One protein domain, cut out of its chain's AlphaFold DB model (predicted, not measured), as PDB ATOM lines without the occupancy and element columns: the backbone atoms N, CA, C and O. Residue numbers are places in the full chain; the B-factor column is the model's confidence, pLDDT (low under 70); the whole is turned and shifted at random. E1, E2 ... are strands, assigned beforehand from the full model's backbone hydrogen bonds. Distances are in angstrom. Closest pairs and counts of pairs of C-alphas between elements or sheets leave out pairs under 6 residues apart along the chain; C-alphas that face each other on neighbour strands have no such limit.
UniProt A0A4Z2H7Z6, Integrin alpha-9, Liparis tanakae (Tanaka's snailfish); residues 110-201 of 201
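Overview. This is residues 110 to 201 of the 201 residues of the protein "Integrin alpha-9" of Liparis tanakae (Tanaka's snailfish) (UniProt A0A4Z2H7Z6). Little regular structure is present: one two-stranded ribbon, the hairpin E1 and E2, runs along a rod otherwise made of long loops. Past it, the link of residues 121 to 148 reaches the far end and folds back, with residues 137 to 142 sticking out; residues 157 to 201 go along the rod and return. The 92 printed residues hold no named helix and two strands, E1 then E2, antiparallel; the class is all strand, though they hold only 16 residues. The whole is only just loose, close to extended, with a radius of gyration of the C-alphas of 18.0 A, and spans 56 by 28 by 23 A, only just a rod.

Along the chain. E1, residues 113 to 120, begins at C-alpha 113 (-49.401, -5.645, 4.831) and measures 23.7 A. E2, residues 149 to 156, measures 23.0 A and ends at C-alpha 156 (-48.486, -2.666, 1.763).

Arrangement. E1 and E2 are antiparallel neighbours at 165 degrees. C-alphas 117 and 152 face each other at 4.3 A. N 114 and O 155 are within hydrogen-bond range at 2.9 A.

Size, cuts and confidence. The C-alphas farthest apart, of Ser 133 and Pro 159, are 56.7 A apart. The printed part has no cut, and E1 to E2 is a long link. Confidence is under 70 at residues 126 to 144, 179 and 192 to 201.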
ATOM      1  N   GLU A 110     -53.275   3.426   9.521       88.44
ATOM      2  CA  GLU A 110     -53.726   2.122   9.055       88.44
ATOM      3  C   GLU A 110     -52.809   1.601   7.947       88.44
ATOM      4  O   GLU A 110     -52.662   2.217   6.887       88.44
ATOM      5  N   THR A 111     -52.193   0.450   8.198       90.88
ATOM      6  CA  THR A 111     -51.371  -0.292   7.238       90.88
ATOM      7  C   THR A 111     -51.995  -1.661   7.004       90.88
ATOM      8  O   THR A 111     -52.395  -2.313   7.964       90.88
ATOM      9  N   ASP A 112     -52.012  -2.125   5.759       94.00
ATOM     10  CA  ASP A 112     -52.472  -3.469   5.400       94.00
ATOM     11  C   ASP A 112     -51.338  -4.168   4.664       94.00
ATOM     12  O   ASP A 112     -51.076  -3.894   3.494       94.00
ATOM     13  N   THR A 113     -50.606  -5.022   5.371       92.81
ATOM     14  CA  THR A 113     -49.401  -5.645   4.831       92.81
ATOM     15  C   THR A 113     -49.569  -7.125   4.618       92.81
ATOM     16  O   THR A 113     -49.922  -7.864   5.533       92.81
ATOM     17  N   THR A 114     -49.239  -7.571   3.414       94.00
ATOM     18  CA  THR A 114     -49.265  -8.976   3.026       94.00
ATOM     19  C   THR A 114     -47.888  -9.393   2.533       94.00
ATOM     20  O   THR A 114     -47.241  -8.654   1.792       94.00
ATOM     21  N   ILE A 115     -47.460 -10.595   2.910       92.69
ATOM     22  CA  ILE A 115     -46.276 -11.242   2.349       92.69
ATOM     23  C   ILE A 115     -46.750 -12.447   1.541       92.69
ATOM     24  O   ILE A 115     -47.493 -13.284   2.050       92.69
ATOM     25  N   THR A 116     -46.334 -12.531   0.283       92.75
ATOM     26  CA  THR A 116     -46.567 -13.685  -0.590       92.75
ATOM     27  C   THR A 116     -45.235 -14.303  -0.995       92.75
ATOM     28  O   THR A 116     -44.193 -13.650  -0.957       92.75
ATOM     29  N   GLY A 117     -45.252 -15.585  -1.351       91.19
ATOM     30  CA  GLY A 117     -44.061 -16.311  -1.772       91.19
ATOM     31  C   GLY A 117     -44.382 -17.297  -2.885       91.19
ATOM     32  O   GLY A 117     -45.448 -17.911  -2.879       91.19
ATOM     33  N   VAL A 118     -43.465 -17.440  -3.837       91.75
ATOM     34  CA  VAL A 118     -43.543 -18.411  -4.933       91.75
ATOM     35  C   VAL A 118     -42.195 -19.108  -5.060       91.75
ATOM     36  O   VAL A 118     -41.148 -18.482  -4.913       91.75
ATOM     37  N   VAL A 119     -42.224 -20.409  -5.341       90.12
ATOM     38  CA  VAL A 119     -41.033 -21.214  -5.628       90.12
ATOM     39  C   VAL A 119     -41.108 -21.760  -7.050       90.12
ATOM     40  O   VAL A 119     -42.163 -22.232  -7.479       90.12
ATOM     41  N   THR A 120     -40.003 -21.675  -7.790       87.19
ATOM     42  CA  THR A 120     -39.892 -22.199  -9.158       87.19
ATOM     43  C   THR A 120     -38.612 -23.026  -9.325       87.19
ATOM     44  O   THR A 120     -37.540 -22.499  -9.037       87.19
ATOM     45  N   PRO A 121     -38.691 -24.269  -9.839       88.00
ATOM     46  CA  PRO A 121     -39.918 -25.018 -10.115       88.00
ATOM     47  C   PRO A 121     -40.684 -25.381  -8.829       88.00
ATOM     48  O   PRO A 121     -40.104 -25.524  -7.757       88.00
ATOM     49  N   SER A 122     -42.007 -25.543  -8.934       85.75
ATOM     50  CA  SER A 122     -42.875 -25.915  -7.800       85.75
ATOM     51  C   SER A 122     -42.714 -27.372  -7.360       85.75
ATOM     52  O   SER A 122     -43.144 -27.758  -6.277       85.75
ATOM     53  N   SER A 123     -42.104 -28.188  -8.216       82.19
ATOM     54  CA  SER A 123     -41.733 -29.567  -7.937       82.19
ATOM     55  C   SER A 123     -40.559 -29.960  -8.821       82.19
ATOM     56  O   SER A 123     -40.373 -29.417  -9.910       82.19
ATOM     57  N   PHE A 124     -39.781 -30.923  -8.358       78.12
ATOM     58  CA  PHE A 124     -38.723 -31.551  -9.128       78.12
ATOM     59  C   PHE A 124     -38.706 -33.041  -8.797       78.12
ATOM     60  O   PHE A 124     -39.179 -33.461  -7.740       78.12
ATOM     61  N   VAL A 125     -38.192 -33.848  -9.718       70.75
ATOM     62  CA  VAL A 125     -38.090 -35.299  -9.540       70.75
ATOM     63  C   VAL A 125     -36.643 -35.638  -9.221       70.75
ATOM     64  O   VAL A 125     -35.736 -35.225  -9.939       70.75
ATOM     65  N   TYR A 126     -36.435 -36.398  -8.149       67.06
ATOM     66  CA  TYR A 126     -35.128 -36.947  -7.809       67.06
ATOM     67  C   TYR A 126     -34.968 -38.344  -8.434       67.06
ATOM     68  O   TYR A 126     -35.892 -39.158  -8.382       67.06
ATOM     69  N   GLY A 127     -33.818 -38.588  -9.070       60.41
ATOM     70  CA  GLY A 127     -33.478 -39.844  -9.748       60.41
ATOM     71  C   GLY A 127     -32.919 -40.932  -8.818       60.41
ATOM     72  O   GLY A 127     -33.039 -40.857  -7.599       60.41
ATOM     73  N   ASN A 128     -32.327 -41.976  -9.411       58.50
ATOM     74  CA  ASN A 128     -31.868 -43.191  -8.721       58.50
ATOM     75  C   ASN A 128     -30.887 -42.933  -7.556       58.50
ATOM     76  O   ASN A 128     -30.099 -41.995  -7.588       58.50
ATOM     77  N   TYR A 129     -30.910 -43.837  -6.566       58.00
ATOM     78  CA  TYR A 129     -30.076 -43.846  -5.355       58.00
ATOM     79  C   TYR A 129     -28.593 -43.536  -5.628       58.00
ATOM     80  O   TYR A 129     -27.931 -44.254  -6.381       58.00
ATOM     81  N   ILE A 130     -28.069 -42.509  -4.958       57.97
ATOM     82  CA  ILE A 130     -26.643 -42.167  -4.931       57.97
ATOM     83  C   ILE A 130     -26.091 -42.563  -3.560       57.97
ATOM     84  O   ILE A 130     -26.675 -42.234  -2.529       57.97
ATOM     85  N   ASP A 131     -24.968 -43.280  -3.547       60.12
ATOM     86  CA  ASP A 131     -24.278 -43.648  -2.311       60.12
ATOM     87  C   ASP A 131     -23.777 -42.391  -1.569       60.12
ATOM     88  O   ASP A 131     -23.160 -41.507  -2.170       60.12
ATOM     89  N   ALA A 132     -24.013 -42.333  -0.253       60.44
ATOM     90  CA  ALA A 132     -23.642 -41.230   0.636       60.44
ATOM     91  C   ALA A 132     -22.147 -40.859   0.540       60.44
ATOM     92  O   ALA A 132     -21.778 -39.698   0.712       60.44
ATOM     93  N   SER A 133     -21.291 -41.831   0.202       62.88
ATOM     94  CA  SER A 133     -19.845 -41.658   0.001       62.88
ATOM     95  C   SER A 133     -19.470 -40.728  -1.168       62.88
ATOM     96  O   SER A 133     -18.363 -40.191  -1.182       62.88
ATOM     97  N   ARG A 134     -20.381 -40.502  -2.127       57.44
ATOM     98  CA  ARG A 134     -20.157 -39.655  -3.314       57.44
ATOM     99  C   ARG A 134     -20.691 -38.227  -3.184       57.44
ATOM    100  O   ARG A 134     -20.408 -37.412  -4.051       57.44
ATOM    101  N   PHE A 135     -21.400 -37.889  -2.103       56.94
ATOM    102  CA  PHE A 135     -21.996 -36.555  -1.918       56.94
ATOM    103  C   PHE A 135     -20.974 -35.414  -1.745       56.94
ATOM    104  O   PHE A 135     -21.330 -34.251  -1.903       56.94
ATOM    105  N   VAL A 136     -19.712 -35.724  -1.426       54.78
ATOM    106  CA  VAL A 136     -18.676 -34.728  -1.081       54.78
ATOM    107  C   VAL A 136     -17.935 -34.179  -2.318       54.78
ATOM    108  O   VAL A 136     -17.250 -33.165  -2.221       54.78
ATOM    109  N   GLN A 137     -18.086 -34.795  -3.496       54.00
ATOM    110  CA  GLN A 137     -17.458 -34.337  -4.745       54.00
ATOM    111  C   GLN A 137     -18.449 -33.503  -5.572       54.00
ATOM    112  O   GLN A 137     -19.102 -34.014  -6.477       54.00
ATOM    113  N   LEU A 138     -18.585 -32.212  -5.242       51.97
ATOM    114  CA  LEU A 138     -19.490 -31.289  -5.948       51.97
ATOM    115  C   LEU A 138     -19.124 -31.066  -7.430       51.97
ATOM    116  O   LEU A 138     -19.996 -30.698  -8.211       51.97
ATOM    117  N   GLU A 139     -17.867 -31.301  -7.821       52.09
ATOM    118  CA  GLU A 139     -17.328 -30.961  -9.151       52.09
ATOM    119  C   GLU A 139     -17.883 -31.826 -10.303       52.09
ATOM    120  O   GLU A 139     -17.863 -31.378 -11.444       52.09
ATOM    121  N   ASP A 140     -18.465 -33.000 -10.016       51.28
ATOM    122  CA  ASP A 140     -18.996 -33.938 -11.028       51.28
ATOM    123  C   ASP A 140     -20.537 -34.106 -10.977       51.28
ATOM    124  O   ASP A 140     -21.098 -35.028 -11.573       51.28
ATOM    125  N   MET A 141     -21.254 -33.243 -10.241       53.88
ATOM    126  CA  MET A 141     -22.688 -33.410  -9.937       53.88
ATOM    127  C   MET A 141     -23.604 -32.273 -10.425       53.88
ATOM    128  O   MET A 141     -24.695 -32.096  -9.877       53.88
ATOM    129  N   GLU A 142     -23.242 -31.563 -11.501       50.47
ATOM    130  CA  GLU A 142     -24.150 -30.610 -12.180       50.47
ATOM    131  C   GLU A 142     -25.527 -31.229 -12.506       50.47
ATOM    132  O   GLU A 142     -26.542 -30.540 -12.490       50.47
ATOM    133  N   CYS A 143     -25.594 -32.548 -12.724       52.41
ATOM    134  CA  CYS A 143     -26.832 -33.268 -13.042       52.41
ATOM    135  C   CYS A 143     -27.723 -33.633 -11.833       52.41
ATOM    136  O   CYS A 143     -28.826 -34.139 -12.049       52.41
ATOM    137  N   ASN A 144     -27.283 -33.426 -10.583       62.56
ATOM    138  CA  ASN A 144     -27.994 -33.926  -9.388       62.56
ATOM    139  C   ASN A 144     -28.664 -32.837  -8.541       62.56
ATOM    140  O   ASN A 144     -29.545 -33.150  -7.737       62.56
ATOM    141  N   PHE A 145     -28.268 -31.576  -8.711       71.75
ATOM    142  CA  PHE A 145     -28.870 -30.447  -8.008       71.75
ATOM    143  C   PHE A 145     -29.897 -29.756  -8.899       71.75
ATOM    144  O   PHE A 145     -29.689 -29.576 -10.096       71.75
ATOM    145  N   GLN A 146     -31.027 -29.381  -8.309       75.31
ATOM    146  CA  GLN A 146     -32.082 -28.652  -9.005       75.31
ATOM    147  C   GLN A 146     -32.044 -27.193  -8.549       75.31
ATOM    148  O   GLN A 146     -32.162 -26.948  -7.345       75.31
ATOM    149  N   PRO A 147     -31.864 -26.224  -9.464       82.38
ATOM    150  CA  PRO A 147     -31.933 -24.818  -9.099       82.38
ATOM    151  C   PRO A 147     -33.361 -24.478  -8.659       82.38
ATOM    152  O   PRO A 147     -34.328 -24.836  -9.333       82.38
ATOM    153  N   LEU A 148     -33.487 -23.790  -7.525       85.31
ATOM    154  CA  LEU A 148     -34.760 -23.341  -6.970       85.31
ATOM    155  C   LEU A 148     -34.724 -21.829  -6.792       85.31
ATOM    156  O   LEU A 148     -33.887 -21.297  -6.066       85.31
ATOM    157  N   ASN A 149     -35.686 -21.153  -7.405       89.25
ATOM    158  CA  ASN A 149     -35.890 -19.723  -7.253       89.25
ATOM    159  C   ASN A 149     -37.018 -19.500  -6.256       89.25
ATOM    160  O   ASN A 149     -38.175 -19.811  -6.547       89.25
ATOM    161  N   LEU A 150     -36.676 -18.975  -5.082       90.25
ATOM    162  CA  LEU A 150     -37.637 -18.550  -4.075       90.25
ATOM    163  C   LEU A 150     -37.814 -17.038  -4.197       90.25
ATOM    164  O   LEU A 150     -36.872 -16.276  -4.003       90.25
ATOM    165  N   THR A 151     -39.026 -16.602  -4.513       90.81
ATOM    166  CA  THR A 151     -39.371 -15.186  -4.622       90.81
ATOM    167  C   THR A 151     -40.381 -14.843  -3.549       90.81
ATOM    168  O   THR A 151     -41.449 -15.450  -3.489       90.81
ATOM    169  N   PHE A 152     -40.058 -13.850  -2.725       92.25
ATOM    170  CA  PHE A 152     -40.948 -13.313  -1.703       92.25
ATOM    171  C   PHE A 152     -41.317 -11.878  -2.058       92.25
ATOM    172  O   PHE A 152     -40.467 -11.105  -2.494       92.25
ATOM    173  N   GLN A 153     -42.575 -11.514  -1.850       91.25
ATOM    174  CA  GLN A 153     -43.074 -10.175  -2.109       91.25
ATOM    175  C   GLN A 153     -43.794  -9.656  -0.869       91.25
ATOM    176  O   GLN A 153     -44.800 -10.219  -0.445       91.25
ATOM    177  N   ALA A 154     -43.283  -8.569  -0.295       91.25
ATOM    178  CA  ALA A 154     -43.954  -7.827   0.762       91.25
ATOM    179  C   ALA A 154     -44.687  -6.630   0.144       91.25
ATOM    180  O   ALA A 154     -44.083  -5.810  -0.545       91.25
ATOM    181  N   ILE A 155     -45.993  -6.532   0.379       91.00
ATOM    182  CA  ILE A 155     -46.856  -5.495  -0.192       91.00
ATOM    183  C   ILE A 155     -47.597  -4.803   0.943       91.00
ATOM    184  O   ILE A 155     -48.232  -5.473   1.753       91.00
ATOM    185  N   ASN A 156     -47.572  -3.471   0.960       91.88
ATOM    186  CA  ASN A 156     -48.486  -2.666   1.763       91.88
ATOM    187  C   ASN A 156     -49.618  -2.143   0.870       91.88
ATOM    188  O   ASN A 156     -49.379  -1.334  -0.024       91.88
ATOM    189  N   LYS A 157     -50.833  -2.636   1.101       91.56
ATOM    190  CA  LYS A 157     -52.088  -2.208   0.472       91.56
ATOM    191  C   LYS A 157     -52.836  -1.162   1.302       91.56
ATOM    192  O   LYS A 157     -53.859  -0.657   0.849       91.56
ATOM    193  N   GLY A 158     -52.348  -0.857   2.505       90.31
ATOM    194  CA  GLY A 158     -52.979   0.105   3.399       90.31
ATOM    195  C   GLY A 158     -52.780   1.552   2.945       90.31
ATOM    196  O   GLY A 158     -51.861   1.843   2.175       90.31
ATOM    197  N   PRO A 159     -53.613   2.478   3.449       87.44
ATOM    198  CA  PRO A 159     -53.522   3.895   3.104       87.44
ATOM    199  C   PRO A 159     -52.282   4.578   3.700       87.44
ATOM    200  O   PRO A 159     -51.784   5.550   3.133       87.44
ATOM    201  N   SER A 160     -51.765   4.088   4.832       89.06
ATOM    202  CA  SER A 160     -50.593   4.668   5.493       89.06
ATOM    203  C   SER A 160     -49.297   4.012   5.038       89.06
ATOM    204  O   SER A 160     -49.248   2.831   4.693       89.06
ATOM    205  N   ARG A 161     -48.202   4.775   5.092       85.69
ATOM    206  CA  ARG A 161     -46.850   4.240   4.892       85.69
ATOM    207  C   ARG A 161     -46.481   3.298   6.040       85.69
ATOM    208  O   ARG A 161     -46.856   3.548   7.179       85.69
ATOM    209  N   LEU A 162     -45.675   2.279   5.740       86.00
ATOM    210  CA  LEU A 162     -45.092   1.378   6.735       86.00
ATOM    211  C   LEU A 162     -43.569   1.605   6.829       86.00
ATOM    212  O   LEU A 162     -42.810   0.935   6.126       86.00
ATOM    213  N   PRO A 163     -43.099   2.581   7.627       83.94
ATOM    214  CA  PRO A 163     -41.671   2.796   7.834       83.94
ATOM    215  C   PRO A 163     -41.080   1.750   8.793       83.94
ATOM    216  O   PRO A 163     -41.728   1.343   9.753       83.94
ATOM    217  N   GLY A 164     -39.824   1.352   8.567       83.00
ATOM    218  CA  GLY A 164     -39.064   0.530   9.522       83.00
ATOM    219  C   GLY A 164     -39.528  -0.925   9.654       83.00
ATOM    220  O   GLY A 164     -39.339  -1.532  10.706       83.00
ATOM    221  N   SER A 165     -40.143  -1.494   8.617       87.31
ATOM    222  CA  SER A 165     -40.562  -2.897   8.623       87.31
ATOM    223  C   SER A 165     -39.392  -3.862   8.434       87.31
ATOM    224  O   SER A 165     -38.376  -3.543   7.822       87.31
ATOM    225  N   THR A 166     -39.537  -5.069   8.981       89.94
ATOM    226  CA  THR A 166     -38.557  -6.157   8.857       89.94
ATOM    227  C   THR A 166     -39.258  -7.412   8.356       89.94
ATOM    228  O   THR A 166     -40.341  -7.748   8.834       89.94
ATOM    229  N   VAL A 167     -38.632  -8.102   7.404       87.69
ATOM    230  CA  VAL A 167     -39.080  -9.403   6.898       87.69
ATOM    231  C   VAL A 167     -38.058 -10.453   7.325       87.69
ATOM    232  O   VAL A 167     -36.883 -10.333   6.989       87.69
ATOM    233  N   ASP A 168     -38.506 -11.465   8.069       90.56
ATOM    234  CA  ASP A 168     -37.688 -12.613   8.483       90.56
ATOM    235  C   ASP A 168     -37.963 -13.796   7.540       90.56
ATOM    236  O   ASP A 168     -39.089 -14.298   7.480       90.56
ATOM    237  N   ILE A 169     -36.946 -14.218   6.783       87.94
ATOM    238  CA  ILE A 169     -37.015 -15.347   5.846       87.94
ATOM    239  C   ILE A 169     -36.148 -16.474   6.395       87.94
ATOM    240  O   ILE A 169     -34.927 -16.360   6.472       87.94
ATOM    241  N   ARG A 170     -36.782 -17.599   6.727       87.88
ATOM    242  CA  ARG A 170     -36.094 -18.777   7.262       87.88
ATOM    243  C   ARG A 170     -36.019 -19.866   6.206       87.88
ATOM    244  O   ARG A 170     -37.036 -20.458   5.854       87.88
ATOM    245  N   ILE A 171     -34.806 -20.135   5.728       85.19
ATOM    246  CA  ILE A 171     -34.521 -21.208   4.771       85.19
ATOM    247  C   ILE A 171     -33.937 -22.401   5.544       85.19
ATOM    248  O   ILE A 171     -32.933 -22.235   6.239       85.19
ATOM    249  N   PRO A 172     -34.545 -23.598   5.464       84.75
ATOM    250  CA  PRO A 172     -34.014 -24.785   6.123       84.75
ATOM    251  C   PRO A 172     -32.608 -25.121   5.613       84.75
ATOM    252  O   PRO A 172     -32.408 -25.245   4.411       84.75
ATOM    253  N   ASN A 173     -31.639 -25.323   6.504       78.94
ATOM    254  CA  ASN A 173     -30.278 -25.696   6.109       78.94
ATOM    255  C   ASN A 173     -30.051 -27.217   6.120       78.94
ATOM    256  O   ASN A 173     -29.347 -27.720   5.256       78.94
ATOM    257  N   ARG A 174     -30.653 -27.962   7.058       80.06
ATOM    258  CA  ARG A 174     -30.476 -29.415   7.249       80.06
ATOM    259  C   ARG A 174     -31.764 -30.076   7.737       80.06
ATOM    260  O   ARG A 174     -32.554 -29.446   8.435       80.06
ATOM    261  N   LEU A 175     -31.954 -31.363   7.427       75.00
ATOM    262  CA  LEU A 175     -33.060 -32.169   7.985       75.00
ATOM    263  C   LEU A 175     -32.772 -32.676   9.403       75.00
ATOM    264  O   LEU A 175     -33.690 -32.861  10.197       75.00
ATOM    265  N   VAL A 176     -31.498 -32.923   9.717       81.00
ATOM    266  CA  VAL A 176     -31.019 -33.408  11.019       81.00
ATOM    267  C   VAL A 176     -29.723 -32.682  11.382       81.00
ATOM    268  O   VAL A 176     -28.966 -32.298  10.493       81.00
ATOM    269  N   GLY A 177     -29.443 -32.491  12.676       74.25
ATOM    270  CA  GLY A 177     -28.347 -31.618  13.137       74.25
ATOM    271  C   GLY A 177     -26.952 -31.972  12.595       74.25
ATOM    272  O   GLY A 177     -26.148 -31.080  12.332       74.25
ATOM    273  N   SER A 178     -26.683 -33.260  12.360       75.25
ATOM    274  CA  SER A 178     -25.432 -33.772  11.776       75.25
ATOM    275  C   SER A 178     -25.566 -34.208  10.310       75.25
ATOM    276  O   SER A 178     -24.727 -34.956   9.815       75.25
ATOM    277  N   GLY A 179     -26.661 -33.837   9.644       69.25
ATOM    278  CA  GLY A 179     -26.972 -34.249   8.276       69.25
ATOM    279  C   GLY A 179     -26.293 -33.380   7.222       69.25
ATOM    280  O   GLY A 179     -25.687 -32.358   7.540       69.25
ATOM    281  N   ALA A 180     -26.431 -33.792   5.962       70.56
ATOM    282  CA  ALA A 180     -25.988 -33.000   4.823       70.56
ATOM    283  C   ALA A 180     -26.796 -31.696   4.698       70.56
ATOM    284  O   ALA A 180     -27.976 -31.644   5.067       70.56
ATOM    285  N   ASP A 181     -26.147 -30.662   4.162       74.75
ATOM    286  CA  ASP A 181     -26.801 -29.402   3.826       74.75
ATOM    287  C   ASP A 181     -27.815 -29.629   2.692       74.75
ATOM    288  O   ASP A 181     -27.536 -30.327   1.718       74.75
ATOM    289  N   MET A 182     -29.017 -29.073   2.841       77.06
ATOM    290  CA  MET A 182     -30.120 -29.234   1.890       77.06
ATOM    291  C   MET A 182     -30.117 -28.173   0.798       77.06
ATOM    292  O   MET A 182     -30.225 -28.491  -0.382       77.06
ATOM    293  N   PHE A 183     -30.055 -26.906   1.206       80.50
ATOM    294  CA  PHE A 183     -30.125 -25.766   0.307       80.50
ATOM    295  C   PHE A 183     -28.790 -25.049   0.328       80.50
ATOM    296  O   PHE A 183     -28.300 -24.646   1.383       80.50
ATOM    297  N   HIS A 184     -28.231 -24.861  -0.858       79.81
ATOM    298  CA  HIS A 184     -27.090 -23.994  -1.055       79.81
ATOM    299  C   HIS A 184     -27.590 -22.673  -1.642       79.81
ATOM    300  O   HIS A 184     -28.137 -22.650  -2.744       79.81
ATOM    301  N   MET A 185     -27.453 -21.580  -0.888       83.31
ATOM    302  CA  MET A 185     -27.803 -20.250  -1.387       83.31
ATOM    303  C   MET A 185     -26.729 -19.788  -2.368       83.31
ATOM    304  O   MET A 185     -25.611 -19.488  -1.960       83.31
ATOM    305  N   ILE A 186     -27.079 -19.746  -3.653       84.75
ATOM    306  CA  ILE A 186     -26.169 -19.312  -4.719       84.75
ATOM    307  C   ILE A 186     -26.133 -17.784  -4.787       84.75
ATOM    308  O   ILE A 186     -25.069 -17.174  -4.792       84.75
ATOM    309  N   GLU A 187     -27.312 -17.165  -4.820       86.88
ATOM    310  CA  GLU A 187     -27.465 -15.726  -4.977       86.88
ATOM    311  C   GLU A 187     -28.701 -15.244  -4.216       86.88
ATOM    312  O   GLU A 187     -29.660 -15.984  -3.991       86.88
ATOM    313  N   THR A 188     -28.677 -13.982  -3.799       87.81
ATOM    314  CA  THR A 188     -29.849 -13.276  -3.292       87.81
ATOM    315  C   THR A 188     -29.961 -11.958  -4.028       87.81
ATOM    316  O   THR A 188     -29.065 -11.119  -3.947       87.81
ATOM    317  N   GLN A 189     -31.081 -11.770  -4.716       86.50
ATOM    318  CA  GLN A 189     -31.410 -10.518  -5.374       86.50
ATOM    319  C   GLN A 189     -32.579  -9.859  -4.648       86.50
ATOM    320  O   GLN A 189     -33.542 -10.520  -4.255       86.50
ATOM    321  N   VAL A 190     -32.495  -8.543  -4.484       83.62
ATOM    322  CA  VAL A 190     -33.578  -7.722  -3.951       83.62
ATOM    323  C   VAL A 190     -33.963  -6.735  -5.033       83.62
ATOM    324  O   VAL A 190     -33.127  -5.955  -5.482       83.62
ATOM    325  N   ASP A 191     -35.226  -6.775  -5.441       74.94
ATOM    326  CA  ASP A 191     -35.770  -5.833  -6.410       74.94
ATOM    327  C   ASP A 191     -36.787  -4.929  -5.706       74.94
ATOM    328  O   ASP A 191     -37.976  -5.233  -5.618       74.94
ATOM    329  N   ALA A 192     -36.277  -3.866  -5.076       61.84
ATOM    330  CA  ALA A 192     -37.040  -2.728  -4.570       61.84
ATOM    331  C   ALA A 192     -36.090  -1.612  -4.104       61.84
ATOM    332  O   ALA A 192     -34.983  -1.871  -3.637       61.84
ATOM    333  N   ASN A 193     -36.581  -0.370  -4.122       49.75
ATOM    334  CA  ASN A 193     -35.998   0.842  -3.517       49.75
ATOM    335  C   ASN A 193     -35.786   0.766  -1.975       49.75
ATOM    336  O   ASN A 193     -35.793   1.793  -1.297       49.75
ATOM    337  N   SER A 194     -35.635  -0.424  -1.396       47.31
ATOM    338  CA  SER A 194     -35.420  -0.680   0.027       47.31
ATOM    339  C   SER A 194     -34.108  -1.438   0.214       47.31
ATOM    340  O   SER A 194     -33.984  -2.592  -0.195       47.31
ATOM    341  N   SER A 195     -33.129  -0.781   0.833       34.06
ATOM    342  CA  SER A 195     -31.857  -1.382   1.227       34.06
ATOM    343  C   SER A 195     -32.054  -2.390   2.361       34.06
ATOM    344  O   SER A 195     -32.795  -2.133   3.310       34.06
ATOM    345  N   LEU A 196     -31.357  -3.523   2.291       47.66
ATOM    346  CA  LEU A 196     -31.268  -4.487   3.385       47.66
ATOM    347  C   LEU A 196     -29.804  -4.756   3.727       47.66
ATOM    348  O   LEU A 196     -28.982  -5.039   2.860       47.66
ATOM    349  N   SER A 197     -29.511  -4.681   5.022       33.06
ATOM    350  CA  SER A 197     -28.330  -5.256   5.653       33.06
ATOM    351  C   SER A 197     -28.662  -6.686   6.075       33.06
ATOM    352  O   SER A 197     -29.464  -6.886   6.988       33.06
ATOM    353  N   SER A 198     -28.078  -7.683   5.421       35.59
ATOM    354  CA  SER A 198     -28.191  -9.083   5.826       35.59
ATOM    355  C   SER A 198     -27.177  -9.396   6.933       35.59
ATOM    356  O   SER A 198     -25.970  -9.262   6.751       35.59
ATOM    357  N   LEU A 199     -27.677  -9.822   8.095       26.84
ATOM    358  CA  LEU A 199     -26.909 -10.529   9.120       26.84
ATOM    359  C   LEU A 199     -27.276 -12.008   8.995       26.84
ATOM    360  O   LEU A 199     -28.397 -12.392   9.319       26.84
ATOM    361  N   PHE A 200     -26.347 -12.822   8.499       33.22
ATOM    362  CA  PHE A 200     -26.447 -14.276   8.588       33.22
ATOM    363  C   PHE A 200     -25.739 -14.725   9.871       33.22
ATOM    364  O   PHE A 200     -24.601 -14.319  10.118       33.22
ATOM    365  N   SER A 201     -26.431 -15.514  10.693       31.33
ATOM    366  CA  SER A 201     -25.886 -16.214  11.866       31.33
ATOM    367  C   SER A 201     -25.576 -17.664  11.540       31.33
ATOM    368  O   SER A 201     -26.458 -18.281  10.898       31.33
TER     369      SER A 201